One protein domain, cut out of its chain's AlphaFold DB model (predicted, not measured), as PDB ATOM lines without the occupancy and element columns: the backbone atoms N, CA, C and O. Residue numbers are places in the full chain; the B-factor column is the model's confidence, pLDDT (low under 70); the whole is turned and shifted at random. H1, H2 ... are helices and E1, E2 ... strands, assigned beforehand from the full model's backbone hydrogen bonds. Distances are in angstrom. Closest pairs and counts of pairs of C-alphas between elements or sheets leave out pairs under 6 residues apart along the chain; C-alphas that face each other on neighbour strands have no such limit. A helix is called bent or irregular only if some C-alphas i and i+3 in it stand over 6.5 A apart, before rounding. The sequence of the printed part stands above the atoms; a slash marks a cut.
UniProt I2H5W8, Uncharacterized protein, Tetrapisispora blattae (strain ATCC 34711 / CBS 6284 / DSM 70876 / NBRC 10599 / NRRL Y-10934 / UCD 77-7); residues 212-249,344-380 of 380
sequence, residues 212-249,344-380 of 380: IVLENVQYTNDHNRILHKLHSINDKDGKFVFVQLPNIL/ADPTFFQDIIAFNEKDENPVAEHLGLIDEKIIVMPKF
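Overview. This is residues 212 to 249 and 344 to 380 of the 380 residues of an uncharacterized protein of Tetrapisispora blattae (strain ATCC 34711 / CBS 6284 / DSM 70876 / NBRC 10599 / NRRL Y-10934 / UCD 77-7) (UniProt I2H5W8). A long bent strand, E3, runs through a narrow three-stranded sheet, its first part in a hairpin with E2 and its later part beside E1; helix H1 meets the sheet at residues 225 to 233, while its residues 212 to 224 stick out at one end and loop 357 to 362 at the other. The printed part has 75 residues, with H1, E1, E2, E3 along the chain; the sheet's order is E1, E3, E2, mixed, and the class is mixed, helices and strands. It is loose, radius of gyration of the C-alphas 16.4 A, and spans 57 by 30 by 23 A.

Along the chain. H1, residues 212 to 233, begins at C-alpha (17.501, -5.152, 34.551) and is 31.3 A long. E1 is 239 to 244, E2 351 to 356. E3, 363 to 378, 37.1 A, ends at (12.447, -6.634, 15.776).

Arrangement. H1 only grazes the sheet; the closest C-alphas of H1 and E3, Lys 229 and Glu 372, are 7.3 A apart. E1 and E3 are parallel (N 240 to O 369, 2.8 A). E3 bends by 78 degrees at 371. E2 and E3 are antiparallel (N 354 to O 365, 2.8 A). In H1 every O i to N i+4 pair is within hydrogen-bond range.

Size, cuts and confidence. Residues 250 to 343 are not printed; C-alphas 249 and 344 are 22.3 A apart. No printed residue is under 70.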
ATOM      1  N   ILE A 212      17.888  -5.940  35.733       89.38
ATOM      2  CA  ILE A 212      17.501  -5.152  34.551       89.38
ATOM      3  C   ILE A 212      18.471  -3.984  34.338       89.38
ATOM      4  O   ILE A 212      18.852  -3.672  33.205       89.38
ATOM      5  N   VAL A 213      18.869  -3.305  35.417       90.31
ATOM      6  CA  VAL A 213      19.833  -2.200  35.334       90.31
ATOM      7  C   VAL A 213      21.191  -2.717  34.854       90.31
ATOM      8  O   VAL A 213      21.768  -2.127  33.939       90.31
ATOM      9  N   LEU A 214      21.668  -3.841  35.400       91.81
ATOM     10  CA  LEU A 214      22.921  -4.470  34.972       91.81
ATOM     11  C   LEU A 214      22.880  -4.904  33.500       91.81
ATOM     12  O   LEU A 214      23.818  -4.617  32.753       91.81
ATOM     13  N   GLU A 215      21.781  -5.515  33.053       91.00
ATOM     14  CA  GLU A 215      21.594  -5.919  31.656       91.00
ATOM     15  C   GLU A 215      21.622  -4.698  30.720       91.00
ATOM     16  O   GLU A 215      22.300  -4.700  29.693       91.00
ATOM     17  N   ASN A 216      20.966  -3.596  31.096       89.94
ATOM     18  CA  ASN A 216      20.967  -2.357  30.312       89.94
ATOM     19  C   ASN A 216      22.357  -1.713  30.198       89.94
ATOM     20  O   ASN A 216      22.723  -1.194  29.134       89.94
ATOM     21  N   VAL A 217      23.146  -1.749  31.274       92.00
ATOM     22  CA  VAL A 217      24.544  -1.295  31.249       92.00
ATOM     23  C   VAL A 217      25.357  -2.176  30.301       92.00
ATOM     24  O   VAL A 217      26.083  -1.656  29.449       92.00
ATOM     25  N   GLN A 218      25.179  -3.498  30.371       92.38
ATOM     26  CA  GLN A 218      25.838  -4.440  29.471       92.38
ATOM     27  C   GLN A 218      25.456  -4.199  28.001       92.38
ATOM     28  O   GLN A 218      26.347  -4.094  27.158       92.38
ATOM     29  N   TYR A 219      24.173  -3.996  27.689       91.88
ATOM     30  CA  TYR A 219      23.728  -3.653  26.333       91.88
ATOM     31  C   TYR A 219      24.368  -2.368  25.807       91.88
ATOM     32  O   TYR A 219      24.732  -2.283  24.634       91.88
ATOM     33  N   THR A 220      24.514  -1.357  26.663       92.75
ATOM     34  CA  THR A 220      25.135  -0.084  26.276       92.75
ATOM     35  C   THR A 220      26.623  -0.274  25.974       92.75
ATOM     36  O   THR A 220      27.133   0.248  24.977       92.75
ATOM     37  N   ASN A 221      27.316  -1.079  26.782       94.12
ATOM     38  CA  ASN A 221      28.710  -1.451  26.540       94.12
ATOM     39  C   ASN A 221      28.870  -2.218  25.221       94.12
ATOM     40  O   ASN A 221      29.781  -1.926  24.439       94.12
ATOM     41  N   ASP A 222      27.947  -3.131  24.925       94.44
ATOM     42  CA  ASP A 222      27.915  -3.867  23.664       94.44
ATOM     43  C   ASP A 222      27.709  -2.944  22.456       94.44
ATOM     44  O   ASP A 222      28.393  -3.098  21.442       94.44
ATOM     45  N   HIS A 223      26.830  -1.939  22.551       95.06
ATOM     46  CA  HIS A 223      26.640  -0.955  21.477       95.06
ATOM     47  C   HIS A 223      27.904  -0.142  21.206       95.06
ATOM     48  O   HIS A 223      28.279   0.038  20.043       95.06
ATOM     49  N   ASN A 224      28.605   0.281  22.257       93.94
ATOM     50  CA  ASN A 224      29.879   0.986  22.124       93.94
ATOM     51  C   ASN A 224      30.955   0.097  21.480       93.94
ATOM     52  O   ASN A 224      31.684   0.546  20.590       93.94
ATOM     53  N   ARG A 225      31.021  -1.183  21.868       93.69
ATOM     54  CA  ARG A 225      31.960  -2.154  21.286       93.69
ATOM     55  C   ARG A 225      31.681  -2.394  19.805       93.69
ATOM     56  O   ARG A 225      32.616  -2.348  19.003       93.69
ATOM     57  N   ILE A 226      30.415  -2.591  19.430       93.81
ATOM     58  CA  ILE A 226      29.997  -2.744  18.030       93.81
ATOM     59  C   ILE A 226      30.394  -1.509  17.220       93.81
ATOM     60  O   ILE A 226      30.959  -1.644  16.137       93.81
ATOM     61  N   LEU A 227      30.135  -0.306  17.740       93.75
ATOM     62  CA  LEU A 227      30.473   0.944  17.063       93.75
ATOM     63  C   LEU A 227      31.985   1.061  16.833       93.75
ATOM     64  O   LEU A 227      32.419   1.360  15.721       93.75
ATOM     65  N   HIS A 228      32.792   0.775  17.855       93.50
ATOM     66  CA  HIS A 228      34.248   0.807  17.741       93.50
ATOM     67  C   HIS A 228      34.764  -0.204  16.705       93.50
ATOM     68  O   HIS A 228      35.621   0.120  15.882       93.50
ATOM     69  N   LYS A 229      34.213  -1.424  16.699       91.56
ATOM     70  CA  LYS A 229      34.534  -2.455  15.705       91.56
ATOM     71  C   LYS A 229      34.135  -2.038  14.292       91.56
ATOM     72  O   LYS A 229      34.948  -2.167  13.381       91.56
ATOM     73  N   LEU A 230      32.948  -1.461  14.113       91.81
ATOM     74  CA  LEU A 230      32.470  -0.992  12.813       91.81
ATOM     75  C   LEU A 230      33.372   0.114  12.243       91.81
ATOM     76  O   LEU A 230      33.737   0.062  11.072       91.81
ATOM     77  N   HIS A 231      33.805   1.066  13.076       92.44
ATOM     78  CA  HIS A 231      34.785   2.077  12.667       92.44
ATOM     79  C   HIS A 231      36.167   1.487  12.393       92.44
ATOM     80  O   HIS A 231      36.835   1.914  11.458       92.44
ATOM     81  N   SER A 232      36.598   0.497  13.179       92.44
ATOM     82  CA  SER A 232      37.882  -0.171  12.968       92.44
ATOM     83  C   SER A 232      37.918  -0.967  11.664       92.44
ATOM     84  O   SER A 232      38.993  -1.106  11.092       92.44
ATOM     85  N   ILE A 233      36.791  -1.506  11.199       91.38
ATOM     86  CA  ILE A 233      36.711  -2.304   9.965       91.38
ATOM     87  C   ILE A 233      36.538  -1.416   8.724       91.38
ATOM     88  O   ILE A 233      36.853  -1.852   7.620       91.38
ATOM     89  N   ASN A 234      36.093  -0.167   8.891       90.88
ATOM     90  CA  ASN A 234      35.938   0.756   7.773       90.88
ATOM     91  C   ASN A 234      37.263   0.917   7.005       90.88
ATOM     92  O   ASN A 234      38.314   1.123   7.611       90.88
ATOM     93  N   ASP A 235      37.195   0.800   5.678       90.88
ATOM     94  CA  ASP A 235      38.330   0.898   4.748       90.88
ATOM     95  C   ASP A 235      39.437  -0.167   4.923       90.88
ATOM     96  O   ASP A 235      40.547   0.003   4.414       90.88
ATOM     97  N   LYS A 236      39.165  -1.280   5.626       91.69
ATOM     98  CA  LYS A 236      40.086  -2.424   5.720       91.69
ATOM     99  C   LYS A 236      39.622  -3.582   4.845       91.69
ATOM    100  O   LYS A 236      38.611  -4.221   5.133       91.69
ATOM    101  N   ASP A 237      40.424  -3.905   3.839       90.25
ATOM    102  CA  ASP A 237      40.180  -5.050   2.964       90.25
ATOM    103  C   ASP A 237      40.305  -6.382   3.724       90.25
ATOM    104  O   ASP A 237      41.104  -6.525   4.656       90.25
ATOM    105  N   GLY A 238      39.501  -7.373   3.330       89.25
ATOM    106  CA  GLY A 238      39.554  -8.729   3.885       89.25
ATOM    107  C   GLY A 238      39.024  -8.874   5.318       89.25
ATOM    108  O   GLY A 238      39.217  -9.928   5.929       89.25
ATOM    109  N   LYS A 239      38.363  -7.847   5.867       91.81
ATOM    110  CA  LYS A 239      37.672  -7.901   7.162       91.81
ATOM    111  C   LYS A 239      36.186  -7.642   6.989       91.81
ATOM    112  O   LYS A 239      35.781  -6.631   6.425       91.81
ATOM    113  N   PHE A 240      35.378  -8.536   7.536       92.06
ATOM    114  CA  PHE A 240      33.932  -8.510   7.384       92.06
ATOM    115  C   PHE A 240      33.226  -8.562   8.732       92.06
ATOM    116  O   PHE A 240      33.752  -9.046   9.734       92.06
ATOM    117  N   VAL A 241      31.991  -8.070   8.732       92.50
ATOM    118  CA  VAL A 241      31.056  -8.188   9.848       92.50
ATOM    119  C   VAL A 241      29.903  -9.067   9.396       92.50
ATOM    120  O   VAL A 241      29.307  -8.822   8.346       92.50
ATOM    121  N   PHE A 242      29.562 -10.069  10.196       93.12
ATOM    122  CA  PHE A 242      28.389 -10.892   9.955       93.12
ATOM    123  C   PHE A 242      27.164 -10.243  10.595       93.12
ATOM    124  O   PHE A 242      27.104 -10.093  11.815       93.12
ATOM    125  N   VAL A 243      26.165  -9.888   9.789       94.31
ATOM    126  CA  VAL A 243      24.911  -9.301  10.279       94.31
ATOM    127  C   VAL A 243      23.775 -10.298  10.085       94.31
ATOM    128  O   VAL A 243      23.398 -10.617   8.961       94.31
ATOM    129  N   GLN A 244      23.211 -10.777  11.189       94.81
ATOM    130  CA  GLN A 244      22.042 -11.644  11.193       94.81
ATOM    131  C   GLN A 244      20.771 -10.795  11.184       94.81
ATOM    132  O   GLN A 244      20.466 -10.106  12.159       94.81
ATOM    133  N   LEU A 245      20.030 -10.862  10.080       94.31
ATOM    134  CA  LEU A 245      18.725 -10.225   9.930       94.31
ATOM    135  C   LEU A 245      17.592 -11.219  10.238       94.31
ATOM    136  O   LEU A 245      17.800 -12.433  10.148       94.31
ATOM    137  N   PRO A 246      16.384 -10.732  10.569       92.44
ATOM    138  CA  PRO A 246      15.200 -11.578  10.656       92.44
ATOM    139  C   PRO A 246      14.900 -12.276   9.326       92.44
ATOM    140  O   PRO A 246      15.088 -11.701   8.255       92.44
ATOM    141  N   ASN A 247      14.357 -13.494   9.402       90.06
ATOM    142  CA  ASN A 247      14.047 -14.316   8.222       90.06
ATOM    143  C   ASN A 247      13.031 -13.658   7.273       90.06
ATOM    144  O   ASN A 247      13.017 -13.947   6.080       90.06
ATOM    145  N   ILE A 248      12.158 -12.805   7.810       88.75
ATOM    146  CA  ILE A 248      11.161 -12.063   7.044       88.75
ATOM    147  C   ILE A 248      11.506 -10.587   7.183       88.75
ATOM    148  O   ILE A 248      11.417 -10.021   8.274       88.75
ATOM    149  N   LEU A 249      11.917  -9.983   6.072       87.19
ATOM    150  CA  LEU A 249      12.128  -8.548   5.991       87.19
ATOM    151  C   LEU A 249      10.797  -7.837   5.710       87.19
ATOM    152  O   LEU A 249       9.920  -8.428   5.076       87.19
ATOM    153  N   ALA A 344      27.250 -13.684  19.441       88.06
ATOM    154  CA  ALA A 344      28.348 -14.415  20.059       88.06
ATOM    155  C   ALA A 344      29.681 -14.066  19.380       88.06
ATOM    156  O   ALA A 344      29.769 -14.086  18.146       88.06
ATOM    157  N   ASP A 345      30.697 -13.781  20.195       83.06
ATOM    158  CA  ASP A 345      32.065 -13.553  19.741       83.06
ATOM    159  C   ASP A 345      32.526 -14.759  18.911       83.06
ATOM    160  O   ASP A 345      32.379 -15.903  19.363       83.06
ATOM    161  N   PRO A 346      33.088 -14.549  17.709       80.44
ATOM    162  CA  PRO A 346      33.729 -15.630  16.984       80.44
ATOM    163  C   PRO A 346      34.988 -16.042  17.760       80.44
ATOM    164  O   PRO A 346      36.045 -15.435  17.639       80.44
ATOM    165  N   THR A 347      34.872 -17.071  18.600       81.62
ATOM    166  CA  THR A 347      36.015 -17.652  19.330       81.62
ATOM    167  C   THR A 347      36.956 -18.425  18.408       81.62
ATOM    168  O   THR A 347      38.099 -18.697  18.765       81.62
ATOM    169  N   PHE A 348      36.476 -18.777  17.216       84.69
ATOM    170  CA  PHE A 348      37.212 -19.485  16.182       84.69
ATOM    171  C   PHE A 348      37.326 -18.630  14.920       84.69
ATOM    172  O   PHE A 348      36.438 -17.832  14.618       84.69
ATOM    173  N   PHE A 349      38.409 -18.837  14.172       84.44
ATOM    174  CA  PHE A 349      38.620 -18.199  12.876       84.44
ATOM    175  C   PHE A 349      37.522 -18.630  11.899       84.44
ATOM    176  O   PHE A 349      37.331 -19.821  11.649       84.44
ATOM    177  N   GLN A 350      36.777 -17.651  11.390       90.81
ATOM    178  CA  GLN A 350      35.718 -17.841  10.408       90.81
ATOM    179  C   GLN A 350      36.079 -17.074   9.140       90.81
ATOM    180  O   GLN A 350      36.111 -15.842   9.153       90.81
ATOM    181  N   ASP A 351      36.301 -17.818   8.060       91.38
ATOM    182  CA  ASP A 351      36.623 -17.273   6.744       91.38
ATOM    183  C   ASP A 351      35.387 -17.275   5.846       91.38
ATOM    184  O   ASP A 351      34.588 -18.217   5.838       91.38
ATOM    185  N   ILE A 352      35.245 -16.218   5.054       92.31
ATOM    186  CA  ILE A 352      34.246 -16.106   4.000       92.31
ATOM    187  C   ILE A 352      34.899 -16.524   2.687       92.31
ATOM    188  O   ILE A 352      35.879 -15.928   2.237       92.31
ATOM    189  N   ILE A 353      34.311 -17.532   2.049       93.44
ATOM    190  CA  ILE A 353      34.729 -18.032   0.741       93.44
ATOM    191  C   ILE A 353      33.552 -17.865  -0.216       93.44
ATOM    192  O   ILE A 353      32.453 -18.357   0.046       93.44
ATOM    193  N   ALA A 354      33.778 -17.165  -1.321       91.81
ATOM    194  CA  ALA A 354      32.845 -17.107  -2.431       91.81
ATOM    195  C   ALA A 354      33.081 -18.312  -3.341       91.81
ATOM    196  O   ALA A 354      34.204 -18.573  -3.769       91.81
ATOM    197  N   PHE A 355      32.016 -19.047  -3.645       93.62
ATOM    198  CA  PHE A 355      32.062 -20.179  -4.562       93.62
ATOM    199  C   PHE A 355      31.128 -19.905  -5.737       93.62
ATOM    200  O   PHE A 355      29.918 -19.771  -5.539       93.62
ATOM    201  N   ASN A 356      31.681 -19.805  -6.950       90.75
ATOM    202  CA  ASN A 356      30.880 -19.677  -8.165       90.75
ATOM    203  C   ASN A 356      30.838 -21.015  -8.912       90.75
ATOM    204  O   ASN A 356      31.820 -21.430  -9.522       90.75
ATOM    205  N   GLU A 357      29.686 -21.682  -8.865       87.94
ATOM    206  CA  GLU A 357      29.453 -22.962  -9.550       87.94
ATOM    207  C   GLU A 357      28.996 -22.784 -11.009       87.94
ATOM    208  O   GLU A 357      29.004 -23.734 -11.784       87.94
ATOM    209  N   LYS A 358      28.561 -21.578 -11.402       82.50
ATOM    210  CA  LYS A 358      27.915 -21.343 -12.706       82.50
ATOM    211  C   LYS A 358      28.893 -21.154 -13.864       82.50
ATOM    212  O   LYS A 358      28.463 -21.201 -15.016       82.50
ATOM    213  N   ASP A 359      30.165 -20.926 -13.568       78.69
ATOM    214  CA  ASP A 359      31.193 -20.737 -14.585       78.69
ATOM    215  C   ASP A 359      31.718 -22.093 -15.077       78.69
ATOM    216  O   ASP A 359      31.754 -23.070 -14.331       78.69
ATOM    217  N   GLU A 360      32.179 -22.158 -16.332       81.31
ATOM    218  CA  GLU A 360      32.808 -23.372 -16.892       81.31
ATOM    219  C   GLU A 360      34.020 -23.847 -16.069       81.31
ATOM    220  O   GLU A 360      34.372 -25.025 -16.110       81.31
ATOM    221  N   ASN A 361      34.626 -22.945 -15.290       84.12
ATOM    222  CA  ASN A 361      35.660 -23.253 -14.313       84.12
ATOM    223  C   ASN A 361      35.155 -22.873 -12.913       84.12
ATOM    224  O   ASN A 361      35.059 -21.678 -12.632       84.12
ATOM    225  N   PRO A 362      34.858 -23.838 -12.024       85.62
ATOM    226  CA  PRO A 362      34.458 -23.521 -10.660       85.62
ATOM    227  C   PRO A 362      35.635 -22.877  -9.921       85.62
ATOM    228  O   PRO A 362      36.689 -23.494  -9.749       85.62
ATOM    229  N   VAL A 363      35.457 -21.629  -9.488       90.31
ATOM    230  CA  VAL A 363      36.460 -20.876  -8.725       90.31
ATOM    231  C   VAL A 363      35.947 -20.659  -7.306       90.31
ATOM    232  O   VAL A 363      34.806 -20.244  -7.091       90.31
ATOM    233  N   ALA A 364      36.815 -20.953  -6.338       91.94
ATOM    234  CA  ALA A 364      36.638 -20.581  -4.944       91.94
ATOM    235  C   ALA A 364      37.562 -19.395  -4.643       91.94
ATOM    236  O   ALA A 364      38.784 -19.523  -4.736       91.94
ATOM    237  N   GLU A 365      36.985 -18.248  -4.303       93.00
ATOM    238  CA  GLU A 365      37.718 -17.040  -3.935       93.00
ATOM    239  C   GLU A 365      37.597 -16.802  -2.429       93.00
ATOM    240  O   GLU A 365      36.502 -16.771  -1.868       93.00
ATOM    241  N   HIS A 366      38.735 -16.645  -1.759       93.88
ATOM    242  CA  HIS A 366      38.767 -16.302  -0.345       93.88
ATOM    243  C   HIS A 366      38.557 -14.793  -0.184       93.88
ATOM    244  O   HIS A 366      39.421 -14.007  -0.571       93.88
ATOM    245  N   LEU A 367      37.416 -14.396   0.384       92.56
ATOM    246  CA  LEU A 367      37.064 -12.990   0.568       92.56
ATOM    247  C   LEU A 367      37.770 -12.400   1.790       92.56
ATOM    248  O   LEU A 367      38.309 -11.298   1.707       92.56
ATOM    249  N   GLY A 368      37.783 -13.118   2.918       93.50
ATOM    250  CA  GLY A 368      38.443 -12.675   4.150       93.50
ATOM    251  C   GLY A 368      37.782 -13.173   5.435       93.50
ATOM    252  O   GLY A 368      36.960 -14.081   5.413       93.50
ATOM    253  N   LEU A 369      38.138 -12.547   6.556       92.38
ATOM    254  CA  LEU A 369      37.796 -12.978   7.916       92.38
ATOM    255  C   LEU A 369      36.554 -12.264   8.464       92.38
ATOM    256  O   LEU A 369      36.373 -11.066   8.237       92.38
ATOM    257  N   ILE A 370      35.753 -12.964   9.267       92.38
ATOM    258  CA  ILE A 370      34.672 -12.368  10.066       92.38
ATOM    259  C   ILE A 370      35.242 -11.886  11.408       92.38
ATOM    260  O   ILE A 370      35.673 -12.697  12.222       92.38
ATOM    261  N   ASP A 371      35.226 -10.574  11.651       90.38
ATOM    262  CA  ASP A 371      35.754  -9.968  12.890       90.38
ATOM    263  C   ASP A 371      34.675  -9.774  13.967       90.38
ATOM    264  O   ASP A 371      34.971  -9.832  15.156       90.38
ATOM    265  N   GLU A 372      33.419  -9.548  13.572       91.50
ATOM    266  CA  GLU A 372      32.320  -9.319  14.515       91.50
ATOM    267  C   GLU A 372      31.008  -9.915  13.994       91.50
ATOM    268  O   GLU A 372      30.744  -9.931  12.787       91.50
ATOM    269  N   LYS A 373      30.161 -10.372  14.924       94.12
ATOM    270  CA  LYS A 373      28.800 -10.831  14.653       94.12
ATOM    271  C   LYS A 373      27.792  -9.887  15.299       94.12
ATOM    272  O   LYS A 373      27.858  -9.615  16.492       94.12
ATOM    273  N   ILE A 374      26.820  -9.431  14.521       95.44
ATOM    274  CA  ILE A 374      25.751  -8.531  14.954       95.44
ATOM    275  C   ILE A 374      24.407  -9.201  14.679       95.44
ATOM    276  O   ILE A 374      24.214  -9.795  13.619       95.44
ATOM    277  N   ILE A 375      23.470  -9.102  15.618       95.75
ATOM    278  CA  ILE A 375      22.112  -9.634  15.488       95.75
ATOM    279  C   ILE A 375      21.128  -8.468  15.485       95.75
ATOM    280  O   ILE A 375      21.171  -7.596  16.351       95.75
ATOM    281  N   VAL A 376      20.234  -8.447  14.500       95.75
ATOM    282  CA  VAL A 376      19.177  -7.442  14.383       95.75
ATOM    283  C   VAL A 376      17.855  -8.074  14.792       95.75
ATOM    284  O   VAL A 376      17.421  -9.058  14.195       95.75
ATOM    285  N   MET A 377      17.215  -7.500  15.809       94.69
ATOM    286  CA  MET A 377      15.980  -8.014  16.392       94.69
ATOM    287  C   MET A 377      14.829  -7.018  16.206       94.69
ATOM    288  O   MET A 377      15.001  -5.823  16.478       94.69
ATOM    289  N   PRO A 378      13.641  -7.467  15.765       93.94
ATOM    290  CA  PRO A 378      12.447  -6.634  15.776       93.94
ATOM    291  C   PRO A 378      12.121  -6.180  17.198       93.94
ATOM    292  O   PRO A 378      12.253  -6.953  18.145       93.94
ATOM    293  N   LYS A 379      11.675  -4.932  17.342       87.38
ATOM    294  CA  LYS A 379      11.033  -4.486  18.582       87.38
ATOM    295  C   LYS A 379       9.619  -5.048  18.619       87.38
ATOM    296  O   LYS A 379       8.893  -4.867  17.640       87.38
ATOM    297  N   PHE A 380       9.274  -5.722  19.710       70.44
ATOM    298  CA  PHE A 380       7.936  -6.259  19.952       70.44
ATOM    299  C   PHE A 380       7.055  -5.260  20.692       70.44
ATOM    300  O   PHE A 380       7.608  -4.487  21.510       70.44
TER     301      PHE A 380